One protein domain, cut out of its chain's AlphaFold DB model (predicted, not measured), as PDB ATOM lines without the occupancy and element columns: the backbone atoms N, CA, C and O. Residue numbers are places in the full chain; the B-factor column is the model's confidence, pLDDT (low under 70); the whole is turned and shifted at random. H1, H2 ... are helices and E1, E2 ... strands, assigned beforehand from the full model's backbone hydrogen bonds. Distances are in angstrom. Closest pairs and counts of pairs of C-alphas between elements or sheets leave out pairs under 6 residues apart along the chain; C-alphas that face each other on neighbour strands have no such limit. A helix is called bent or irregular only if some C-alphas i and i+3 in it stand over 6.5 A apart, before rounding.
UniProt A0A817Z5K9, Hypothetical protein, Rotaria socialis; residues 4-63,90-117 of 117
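What this domain is: This is residues 4 to 63 and 90 to 117 of the 117 residues of the protein "Hypothetical protein" of Rotaria socialis (UniProt A0A817Z5K9). Two helices, H1 and H2, lie side by side over a small parallel sheet of E1 and E2, and the hairpin of E3 and E4 follows H2 at one end. The 88 printed residues run E1 H1 E2 H2 E3 E4, mixed in class, with under half in named elements. The whole is only just compact, close to loose (radius of gyration of the C-alphas 14.0 A), spanning 42 by 28 by 19 A.

How they stand to each other: E1, residues 11 to 14, H1, residues 20 to 33, and E2, residues 53 to 57, form a strand-helix-strand unit, parallel neighbour strands with a helix between, its crossover left-handed. N 13 and O 54 are within hydrogen-bond range, 3.0 A. H1 touches H2, residues 92 to 105, at a shallow tilt of 5 degrees, the same way; the closest C-alphas, of Phe 33 and Ser 103, are 6.1 A apart. The closest C-alphas of E2 and H2, Leu 56 and Leu 95, are 6.5 A apart. E3, residues 106 to 108, and E4, residues 114 to 116, form an antiparallel hairpin, with N 107 and O 115 within hydrogen-bond range, 2.9 A. Every O i to N i+4 pair is within range in H2, 8 of 10 in H1.

Where its parts are: E1 begins at C-alpha 11 (113.174, 83.383, 79.683). H1 measures 19.9 A and is only just irregular, C-alphas 28 and 31 being 6.51 A apart; H2 measures 20.3 A. E4 ends at C-alpha 116 (111.767, 97.720, 77.787).

The domain as a whole: Residues 64 to 89 are not printed; C-alphas 63 and 90 are 10.2 A apart. The link from H1 to E2 is long, 19 residues. Residues 45 to 48 and 61 have pLDDT under 70.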
ATOM      1  N   TYR A   4     108.964  94.964  73.175       93.38
ATOM      2  CA  TYR A   4     107.858  94.360  73.908       93.38
ATOM      3  C   TYR A   4     108.352  93.186  74.746       93.38
ATOM      4  O   TYR A   4     109.213  92.425  74.307       93.38
ATOM      5  N   ILE A   5     107.752  92.991  75.914       92.62
ATOM      6  CA  ILE A   5     107.956  91.810  76.748       92.62
ATOM      7  C   ILE A   5     106.610  91.116  76.921       92.62
ATOM      8  O   ILE A   5     105.592  91.755  77.183       92.62
ATOM      9  N   ARG A   6     106.597  89.792  76.774       90.06
ATOM     10  CA  ARG A   6     105.432  88.973  77.112       90.06
ATOM     11  C   ARG A   6     105.612  88.446  78.543       90.06
ATOM     12  O   ARG A   6     106.572  87.706  78.759       90.06
ATOM     13  N   PRO A   7     104.721  88.786  79.496       81.81
ATOM     14  CA  PRO A   7     104.892  88.508  80.930       81.81
ATOM     15  C   PRO A   7     105.190  87.065  81.349       81.81
ATOM     16  O   PRO A   7     105.671  86.836  82.451       81.81
ATOM     17  N   HIS A   8     104.910  86.089  80.486       80.50
ATOM     18  CA  HIS A   8     105.127  84.668  80.769       80.50
ATOM     19  C   HIS A   8     106.048  83.972  79.760       80.50
ATOM     20  O   HIS A   8     106.276  82.773  79.875       80.50
ATOM     21  N   ASP A   9     106.588  84.711  78.785       89.38
ATOM     22  CA  ASP A   9     107.473  84.147  77.757       89.38
ATOM     23  C   ASP A   9     108.914  84.668  77.853       89.38
ATOM     24  O   ASP A   9     109.774  84.193  77.109       89.38
ATOM     25  N   LEU A  10     109.191  85.637  78.736       91.75
ATOM     26  CA  LEU A  10     110.555  86.092  78.995       91.75
ATOM     27  C   LEU A  10     111.319  84.992  79.736       91.75
ATOM     28  O   LEU A  10     111.045  84.707  80.898       91.75
ATOM     29  N   LYS A  11     112.305  84.392  79.073       94.50
ATOM     30  CA  LYS A  11     113.174  83.383  79.683       94.50
ATOM     31  C   LYS A  11     114.309  84.058  80.435       94.50
ATOM     32  O   LYS A  11     115.031  84.859  79.846       94.50
ATOM     33  N   ILE A  12     114.483  83.727  81.707       94.38
ATOM     34  CA  ILE A  12     115.595  84.234  82.512       94.38
ATOM     35  C   ILE A  12     116.538  83.072  82.806       94.38
ATOM     36  O   ILE A  12     116.182  82.156  83.542       94.38
ATOM     37  N   ASP A  13     117.736  83.120  82.230       92.81
ATOM     38  CA  ASP A  13     118.744  82.063  82.336       92.81
ATOM     39  C   ASP A  13     120.041  82.596  82.956       92.81
ATOM     40  O   ASP A  13     120.377  83.776  82.845       92.81
ATOM     41  N   SER A  14     120.813  81.713  83.589       93.50
ATOM     42  CA  SER A  14     122.141  82.045  84.107       93.50
ATOM     43  C   SER A  14     123.148  80.935  83.838       93.50
ATOM     44  O   SER A  14     122.818  79.752  83.921       93.50
ATOM     45  N   ASN A  15     124.400  81.309  83.560       92.75
ATOM     46  CA  ASN A  15     125.496  80.348  83.413       92.75
ATOM     47  C   ASN A  15     126.102  79.898  84.762       92.75
ATOM     48  O   ASN A  15     126.992  79.045  84.783       92.75
ATOM     49  N   ILE A  16     125.636  80.449  85.887       90.69
ATOM     50  CA  ILE A  16     126.194  80.171  87.214       90.69
ATOM     51  C   ILE A  16     125.481  78.959  87.798       90.69
ATOM     52  O   ILE A  16     124.290  78.986  88.111       90.69
ATOM     53  N   ARG A  17     126.224  77.868  87.964       83.06
ATOM     54  CA  ARG A  17     125.680  76.614  88.494       83.06
ATOM     55  C   ARG A  17     125.492  76.697  90.007       83.06
ATOM     56  O   ARG A  17     126.362  77.205  90.708       83.06
ATOM     57  N   SER A  18     124.383  76.141  90.497       86.50
ATOM     58  CA  SER A  18     124.102  75.953  91.931       86.50
ATOM     59  C   SER A  18     124.231  77.231  92.778       86.50
ATOM     60  O   SER A  18     124.824  77.204  93.852       86.50
ATOM     61  N   CYS A  19     123.681  78.349  92.295       92.44
ATOM     62  CA  CYS A  19     123.735  79.645  92.975       92.44
ATOM     63  C   CYS A  19     122.369  80.041  93.539       92.44
ATOM     64  O   CYS A  19     121.487  80.487  92.801       92.44
ATOM     65  N   ASP A  20     122.186  79.895  94.849       93.56
ATOM     66  CA  ASP A  20     120.918  80.207  95.511       93.56
ATOM     67  C   ASP A  20     120.616  81.713  95.511       93.56
ATOM     68  O   ASP A  20     119.453  82.097  95.398       93.56
ATOM     69  N   ILE A  21     121.648  82.562  95.568       95.12
ATOM     70  CA  ILE A  21     121.528  84.021  95.456       95.12
ATOM     71  C   ILE A  21     120.848  84.404  94.137       95.12
ATOM     72  O   ILE A  21     119.861  85.138  94.148       95.12
ATOM     73  N   ILE A  22     121.333  83.877  93.007       95.38
ATOM     74  CA  ILE A  22     120.757  84.169  91.688       95.38
ATOM     75  C   ILE A  22     119.373  83.541  91.544       95.38
ATOM     76  O   ILE A  22     118.458  84.216  91.082       95.38
ATOM     77  N   ALA A  23     119.180  82.302  92.003       94.81
ATOM     78  CA  ALA A  23     117.868  81.659  91.960       94.81
ATOM     79  C   ALA A  23     116.804  82.473  92.725       94.81
ATOM     80  O   ALA A  23     115.728  82.751  92.194       94.81
ATOM     81  N   LYS A  24     117.122  82.928  93.944       95.81
ATOM     82  CA  LYS A  24     116.239  83.784  94.755       95.81
ATOM     83  C   LYS A  24     116.043  85.164  94.135       95.81
ATOM     84  O   LYS A  24     114.954  85.725  94.243       95.81
ATOM     85  N   ALA A  25     117.071  85.721  93.497       96.31
ATOM     86  CA  ALA A  25     116.952  86.989  92.793       96.31
ATOM     87  C   ALA A  25     115.959  86.872  91.631       96.31
ATOM     88  O   ALA A  25     115.004  87.639  91.591       96.31
ATOM     89  N   ILE A  26     116.107  85.875  90.754       94.50
ATOM     90  CA  ILE A  26     115.174  85.634  89.641       94.50
ATOM     91  C   ILE A  26     113.740  85.487  90.169       94.50
ATOM     92  O   ILE A  26     112.843  86.194  89.712       94.50
ATOM     93  N   GLN A  27     113.544  84.670  91.210       94.50
ATOM     94  CA  GLN A  27     112.239  84.498  91.858       94.50
ATOM     95  C   GLN A  27     111.651  85.822  92.380       94.50
ATOM     96  O   GLN A  27     110.440  86.033  92.325       94.50
ATOM     97  N   ARG A  28     112.492  86.718  92.908       95.44
ATOM     98  CA  ARG A  28     112.072  88.033  93.405       95.44
ATOM     99  C   ARG A  28     111.723  88.998  92.273       95.44
ATOM    100  O   ARG A  28     110.794  89.783  92.443       95.44
ATOM    101  N   TYR A  29     112.476  88.994  91.176       94.94
ATOM    102  CA  TYR A  29     112.316  89.986  90.113       94.94
ATOM    103  C   TYR A  29     111.180  89.676  89.143       94.94
ATOM    104  O   TYR A  29     110.584  90.620  88.638       94.94
ATOM    105  N   GLU A  30     110.798  88.413  88.936       91.50
ATOM    106  CA  GLU A  30     109.630  88.095  88.098       91.50
ATOM    107  C   GLU A  30     108.356  88.880  88.468       91.50
ATOM    108  O   GLU A  30     107.802  89.549  87.593       91.50
ATOM    109  N   PRO A  31     107.891  88.905  89.735       91.56
ATOM    110  CA  PRO A  31     106.714  89.694  90.104       91.56
ATOM    111  C   PRO A  31     106.959  91.213  90.104       91.56
ATOM    112  O   PRO A  31     105.996  91.972  90.195       91.56
ATOM    113  N   ILE A  32     108.217  91.670  90.026       91.81
ATOM    114  CA  ILE A  32     108.560  93.090  89.838       91.81
ATOM    115  C   ILE A  32     108.410  93.458  88.359       91.81
ATOM    116  O   ILE A  32     107.794  94.474  88.048       91.81
ATOM    117  N   PHE A  33     108.918  92.616  87.455       90.81
ATOM    118  CA  PHE A  33     108.765  92.787  86.008       90.81
ATOM    119  C   PHE A  33     107.296  92.704  85.591       90.81
ATOM    120  O   PHE A  33     106.845  93.464  84.734       90.81
ATOM    121  N   PHE A  34     106.550  91.789  86.217       90.19
ATOM    122  CA  PHE A  34     105.177  91.453  85.856       90.19
ATOM    123  C   PHE A  34     104.266  91.459  87.093       90.19
ATOM    124  O   PHE A  34     103.906  90.397  87.613       90.19
ATOM    125  N   PRO A  35     103.867  92.643  87.597       87.88
ATOM    126  CA  PRO A  35     103.047  92.727  88.797       87.88
ATOM    127  C   PRO A  35     101.687  92.031  88.602       87.88
ATOM    128  O   PRO A  35     100.896  92.459  87.759       87.88
ATOM    129  N   PRO A  36     101.332  91.015  89.414       83.56
ATOM    130  CA  PRO A  36     100.153  90.171  89.174       83.56
ATOM    131  C   PRO A  36      98.814  90.903  89.354       83.56
ATOM    132  O   PRO A  36      97.769  90.404  88.948       83.56
ATOM    133  N   LYS A  37      98.828  92.081  89.991       86.31
ATOM    134  CA  LYS A  37      97.637  92.918  90.202       86.31
ATOM    135  C   LYS A  37      97.343  93.853  89.027       86.31
ATOM    136  O   LYS A  37      96.314  94.522  89.049       86.31
ATOM    137  N   LEU A  38      98.241  93.941  88.044       84.06
ATOM    138  CA  LEU A  38      98.072  94.794  86.875       84.06
ATOM    139  C   LEU A  38      97.570  93.956  85.701       84.06
ATOM    140  O   LEU A  38      98.144  92.920  85.369       84.06
ATOM    141  N   ALA A  39      96.488  94.412  85.071       84.81
ATOM    142  CA  ALA A  39      96.005  93.814  83.837       84.81
ATOM    143  C   ALA A  39      96.977  94.175  82.707       84.81
ATOM    144  O   ALA A  39      97.015  95.324  82.273       84.81
ATOM    145  N   MET A  40      97.774  93.203  82.265       88.44
ATOM    146  CA  MET A  40      98.734  93.355  81.171       88.44
ATOM    147  C   MET A  40      98.178  92.713  79.901       88.44
ATOM    148  O   MET A  40      97.722  91.570  79.917       88.44
ATOM    149  N   ASN A  41      98.231  93.448  78.796       89.44
ATOM    150  CA  ASN A  41      97.843  92.944  77.487       89.44
ATOM    151  C   ASN A  41      99.001  92.172  76.846       89.44
ATOM    152  O   ASN A  41     100.176  92.483  77.052       89.44
ATOM    153  N   LEU A  42      98.667  91.176  76.024       86.25
ATOM    154  CA  LEU A  42      99.661  90.468  75.226       86.25
ATOM    155  C   LEU A  42      99.982  91.284  73.964       86.25
ATOM    156  O   LEU A  42      99.071  91.534  73.170       86.25
ATOM    157  N   PRO A  43     101.244  91.696  73.753       83.88
ATOM    158  CA  PRO A  43     101.650  92.330  72.506       83.88
ATOM    159  C   PRO A  43     101.516  91.346  71.327       83.88
ATOM    160  O   PRO A  43     101.495  90.127  71.539       83.88
ATOM    161  N   PRO A  44     101.456  91.837  70.074       79.00
ATOM    162  CA  PRO A  44     101.354  90.985  68.890       79.00
ATOM    163  C   PRO A  44     102.463  89.925  68.841       79.00
ATOM    164  O   PRO A  44     103.635  90.243  69.026       79.00
ATOM    165  N   SER A  45     102.104  88.671  68.545       67.44
ATOM    166  CA  SER A  45     103.003  87.506  68.623       67.44
ATOM    167  C   SER A  45     104.148  87.489  67.600       67.44
ATOM    168  O   SER A  45     105.033  86.640  67.686       67.44
ATOM    169  N   SER A  46     104.129  88.378  66.608       63.50
ATOM    170  CA  SER A  46     105.055  88.374  65.474       63.50
ATOM    171  C   SER A  46     105.791  89.705  65.357       63.50
ATOM    172  O   SER A  46     105.180  90.734  65.068       63.50
ATOM    173  N   GLY A  47     107.112  89.683  65.529       66.31
ATOM    174  CA  GLY A  47     107.971  90.834  65.265       66.31
ATOM    175  C   GLY A  47     109.376  90.674  65.838       66.31
ATOM    176  O   GLY A  47     109.581  89.980  66.829       66.31
ATOM    177  N   ASN A  48     110.349  91.364  65.240       68.94
ATOM    178  CA  ASN A  48     111.734  91.386  65.728       68.94
ATOM    179  C   ASN A  48     111.922  92.205  67.020       68.94
ATOM    180  O   ASN A  48     113.027  92.231  67.554       68.94
ATOM    181  N   ASN A  49     110.852  92.829  67.522       87.75
ATOM    182  CA  ASN A  49     110.875  93.760  68.649       87.75
ATOM    183  C   ASN A  49     110.333  93.128  69.941       87.75
ATOM    184  O   ASN A  49     109.818  93.847  70.789       87.75
ATOM    185  N   ILE A  50     110.368  91.798  70.076       91.44
ATOM    186  CA  ILE A  50     109.980  91.101  71.310       91.44
ATOM    187  C   ILE A  50     111.251  90.639  72.013       91.44
ATOM    188  O   ILE A  50     112.010  89.851  71.453       91.44
ATOM    189  N   LEU A  51     111.463  91.092  73.243       93.25
ATOM    190  CA  LEU A  51     112.517  90.576  74.101       93.25
ATOM    191  C   LEU A  51     112.116  89.177  74.587       93.25
ATOM    192  O   LEU A  51     111.074  88.999  75.216       93.25
ATOM    193  N   GLN A  52     112.927  88.179  74.249       93.25
ATOM    194  CA  GLN A  52     112.647  86.767  74.504       93.25
ATOM    195  C   GLN A  52     113.427  86.229  75.694       93.25
ATOM    196  O   GLN A  52     112.935  85.339  76.386       93.25
ATOM    197  N   SER A  53     114.634  86.742  75.930       95.06
ATOM    198  CA  SER A  53     115.465  86.263  77.024       95.06
ATOM    199  C   SER A  53     116.257  87.357  77.723       95.06
ATOM    200  O   SER A  53     116.647  88.362  77.127       95.06
ATOM    201  N   LEU A  54     116.506  87.102  79.002       96.69
ATOM    202  CA  LEU A  54     117.467  87.778  79.850       96.69
ATOM    203  C   LEU A  54     118.502  86.748  80.312       96.69
ATOM    204  O   LEU A  54     118.154  85.771  80.970       96.69
ATOM    205  N   THR A  55     119.773  86.967  79.993       96.56
ATOM    206  CA  THR A  55     120.876  86.100  80.421       96.56
ATOM    207  C   THR A  55     121.735  86.782  81.478       96.56
ATOM    208  O   THR A  55     122.141  87.931  81.315       96.56
ATOM    209  N   LEU A  56     122.026  86.064  82.563       96.62
ATOM    210  CA  LEU A  56     122.924  86.486  83.639       96.62
ATOM    211  C   LEU A  56     124.248  85.722  83.527       96.62
ATOM    212  O   LEU A  56     124.286  84.511  83.779       96.62
ATOM    213  N   ASN A  57     125.318  86.420  83.148       95.31
ATOM    214  CA  ASN A  57     126.592  85.817  82.767       95.31
ATOM    215  C   ASN A  57     127.757  86.279  83.653       95.31
ATOM    216  O   ASN A  57     128.012  87.476  83.781       95.31
ATOM    217  N   ILE A  58     128.524  85.324  84.180       94.44
ATOM    218  CA  ILE A  58     129.885  85.577  84.669       94.44
ATOM    219  C   ILE A  58     130.868  84.777  83.805       94.44
ATOM    220  O   ILE A  58     130.830  83.539  83.833       94.44
ATOM    221  N   PRO A  59     131.746  85.430  83.022       91.44
ATOM    222  CA  PRO A  59     132.728  84.737  82.196       91.44
ATOM    223  C   PRO A  59     133.689  83.869  83.028       91.44
ATOM    224  O   PRO A  59     134.063  84.219  84.143       91.44
ATOM    225  N   GLY A  60     134.141  82.743  82.464       82.06
ATOM    226  CA  GLY A  60     135.286  82.001  83.009       82.06
ATOM    227  C   GLY A  60     135.019  81.065  84.200       82.06
ATOM    228  O   GLY A  60     135.929  80.844  84.991       82.06
ATOM    229  N   ASN A  61     133.828  80.460  84.312       64.44
ATOM    230  CA  ASN A  61     133.478  79.471  85.358       64.44
ATOM    231  C   ASN A  61     133.518  80.009  86.804       64.44
ATOM    232  O   ASN A  61     133.843  79.265  87.736       64.44
ATOM    233  N   ALA A  62     133.173  81.279  87.009       70.06
ATOM    234  CA  ALA A  62     133.114  81.849  88.349       70.06
ATOM    235  C   ALA A  62     132.126  81.097  89.258       70.06
ATOM    236  O   ALA A  62     131.046  80.672  88.841       70.06
ATOM    237  N   GLN A  63     132.527  80.923  90.517       75.75
ATOM    238  CA  GLN A  63     131.703  80.316  91.558       75.75
ATOM    239  C   GLN A  63     130.708  81.341  92.111       75.75
ATOM    240  O   GLN A  63     130.972  82.543  92.117       75.75
ATOM    241  N   THR A  90     131.517  90.381  86.801       93.62
ATOM    242  CA  THR A  90     132.631  89.564  87.319       93.62
ATOM    243  C   THR A  90     132.270  88.791  88.586       93.62
ATOM    244  O   THR A  90     132.945  87.821  88.918       93.62
ATOM    245  N   THR A  91     131.201  89.192  89.280       93.94
ATOM    246  CA  THR A  91     130.718  88.560  90.514       93.94
ATOM    247  C   THR A  91     129.193  88.493  90.523       93.94
ATOM    248  O   THR A  91     128.510  89.173  89.749       93.94
ATOM    249  N   VAL A  92     128.647  87.713  91.460       95.00
ATOM    250  CA  VAL A  92     127.202  87.650  91.711       95.00
ATOM    251  C   VAL A  92     126.623  89.015  92.100       95.00
ATOM    252  O   VAL A  92     125.489  89.330  91.747       95.00
ATOM    253  N   TRP A  93     127.406  89.863  92.769       95.75
ATOM    254  CA  TRP A  93     126.961  91.175  93.233       95.75
ATOM    255  C   TRP A  93     126.704  92.117  92.063       95.75
ATOM    256  O   TRP A  93     125.654  92.755  92.015       95.75
ATOM    257  N   GLY A  94     127.599  92.128  91.069       96.38
ATOM    258  CA  GLY A  94     127.382  92.886  89.837       96.38
ATOM    259  C   GLY A  94     126.146  92.412  89.071       96.38
ATOM    260  O   GLY A  94     125.366  93.236  88.598       96.38
ATOM    261  N   LEU A  95     125.880  91.102  89.033       96.69
ATOM    262  CA  LEU A  95     124.651  90.586  88.421       96.69
ATOM    263  C   LEU A  95     123.386  91.059  89.132       96.69
ATOM    264  O   LEU A  95     122.423  91.423  88.464       96.69
ATOM    265  N   LEU A  96     123.383  91.093  90.468       97.12
ATOM    266  CA  LEU A  96     122.252  91.630  91.227       97.12
ATOM    267  C   LEU A  96     122.005  93.108  90.902       97.12
ATOM    268  O   LEU A  96     120.848  93.511  90.779       97.12
ATOM    269  N   ARG A  97     123.071  93.906  90.737       97.88
ATOM    270  CA  ARG A  97     122.960  95.316  90.327       97.88
ATOM    271  C   ARG A  97     122.428  95.460  88.909       97.88
ATOM    272  O   ARG A  97     121.526  96.261  88.686       97.88
ATOM    273  N   GLY A  98     122.924  94.661  87.969       98.19
ATOM    274  CA  GLY A  98     122.433  94.693  86.597       98.19
ATOM    275  C   GLY A  98     120.984  94.225  86.463       98.19
ATOM    276  O   GLY A  98     120.238  94.788  85.668       98.19
ATOM    277  N   LEU A  99     120.554  93.259  87.280       97.69
ATOM    278  CA  LEU A  99     119.167  92.792  87.321       97.69
ATOM    279  C   LEU A  99     118.214  93.864  87.881       97.69
ATOM    280  O   LEU A  99     117.131  94.062  87.331       97.69
ATOM    281  N   GLU A 100     118.642  94.605  88.908       97.94
ATOM    282  CA  GLU A 100     117.915  95.782  89.405       97.94
ATOM    283  C   GLU A 100     117.778  96.840  88.308       97.94
ATOM    284  O   GLU A 100     116.675  97.308  88.036       97.94
ATOM    285  N   THR A 101     118.872  97.189  87.630       97.94
ATOM    286  CA  THR A 101     118.823  98.181  86.549       97.94
ATOM    287  C   THR A 101     117.941  97.723  85.394       97.94
ATOM    288  O   THR A 101     117.149  98.515  84.899       97.94
ATOM    289  N   PHE A 102     117.994  96.446  85.009       97.12
ATOM    290  CA  PHE A 102     117.077  95.898  84.014       97.12
ATOM    291  C   PHE A 102     115.609  96.047  84.447       97.12
ATOM    292  O   PHE A 102     114.781  96.445  83.633       97.12
ATOM    293  N   SER A 103     115.291  95.834  85.732       95.88
ATOM    294  CA  SER A 103     113.930  96.035  86.261       95.88
ATOM    295  C   SER A 103     113.411  97.460  86.062       95.88
ATOM    296  O   SER A 103     112.238  97.653  85.753       95.88
ATOM    297  N   GLN A 104     114.293  98.455  86.176       95.69
ATOM    298  CA  GLN A 104     113.952  99.872  86.045       95.69
ATOM    299  C   GLN A 104     113.754 100.303  84.586       95.69
ATOM    300  O   GLN A 104     113.175 101.357  84.330       95.69
ATOM    301  N   LEU A 105     114.222  99.498  83.627       95.50
ATOM    302  CA  LEU A 105     113.976  99.710  82.201       95.50
ATOM    303  C   LEU A 105     112.635  99.128  81.748       95.50
ATOM    304  O   LEU A 105     112.185  99.462  80.653       95.50
ATOM    305  N   ILE A 106     111.996  98.292  82.574       93.88
ATOM    306  CA  ILE A 106     110.682  97.724  82.287       93.88
ATOM    307  C   ILE A 106     109.585  98.697  82.708       93.88
ATOM    308  O   ILE A 106     109.561  99.202  83.829       93.88
ATOM    309  N   TYR A 107     108.626  98.921  81.814       93.25
ATOM    310  CA  TYR A 107     107.454  99.743  82.089       93.25
ATOM    311  C   TYR A 107     106.215  99.223  81.362       93.25
ATOM    312  O   TYR A 107     106.305  98.482  80.384       93.25
ATOM    313  N   ILE A 108     105.042  99.631  81.846       92.44
ATOM    314  CA  ILE A 108     103.755  99.366  81.203       92.44
ATOM    315  C   ILE A 108     103.330 100.634  80.466       92.44
ATOM    316  O   ILE A 108     103.329 101.721  81.047       92.44
ATOM    317  N   ASP A 109     103.012 100.513  79.180       91.81
ATOM    318  CA  ASP A 109     102.559 101.646  78.375       91.81
ATOM    319  C   ASP A 109     101.055 101.938  78.544       91.81
ATOM    320  O   ASP A 109     100.328 101.263  79.271       91.81
ATOM    321  N   GLN A 110     100.564 102.965  77.847       91.50
ATOM    322  CA  GLN A 110      99.153 103.373  77.893       91.50
ATOM    323  C   GLN A 110      98.183 102.316  77.337       91.50
ATOM    324  O   GLN A 110      96.979 102.412  77.565       91.50
ATOM    325  N   GLN A 111      98.684 101.330  76.589       90.94
ATOM    326  CA  GLN A 111      97.914 100.209  76.057       90.94
ATOM    327  C   GLN A 111      98.033  98.962  76.947       90.94
ATOM    328  O   GLN A 111      97.569  97.889  76.556       90.94
ATOM    329  N   ASN A 112      98.610  99.093  78.144       92.12
ATOM    330  CA  ASN A 112      98.901  98.008  79.076       92.12
ATOM    331  C   ASN A 112      99.858  96.936  78.523       92.12
ATOM    332  O   ASN A 112      99.830  95.797  78.990       92.12
ATOM    333  N   TYR A 113     100.707  97.264  77.546       92.62
ATOM    334  CA  TYR A 113     101.783  96.368  77.124       92.62
ATOM    335  C   TYR A 113     103.013  96.561  78.001       92.62
ATOM    336  O   TYR A 113     103.392  97.689  78.313       92.62
ATOM    337  N   VAL A 114     103.680  95.457  78.341       93.25
ATOM    338  CA  VAL A 114     104.984  95.511  79.008       93.25
ATOM    339  C   VAL A 114     106.071  95.777  77.973       93.25
ATOM    340  O   VAL A 114     106.123  95.122  76.926       93.25
ATOM    341  N   ARG A 115     106.939  96.748  78.257       92.25
ATOM    342  CA  ARG A 115     108.006  97.198  77.361       92.25
ATOM    343  C   ARG A 115     109.328  97.359  78.097       92.25
ATOM    344  O   ARG A 115     109.334  97.534  79.309       92.25
ATOM    345  N   SER A 116     110.425  97.330  77.344       91.38
ATOM    346  CA  SER A 116     111.767  97.720  77.787       91.38
ATOM    347  C   SER A 116     112.365  98.730  76.817       91.38
ATOM    348  O   SER A 116     112.137  98.628  75.609       91.38
ATOM    349  N   LEU A 117     113.130  99.683  77.354       81.38
ATOM    350  CA  LEU A 117     113.990 100.586  76.578       81.38
ATOM    351  C   LEU A 117     115.121  99.838  75.856       81.38
ATOM    352  O   LEU A 117     115.531  98.769  76.370       81.38
TER     353      LEU A 117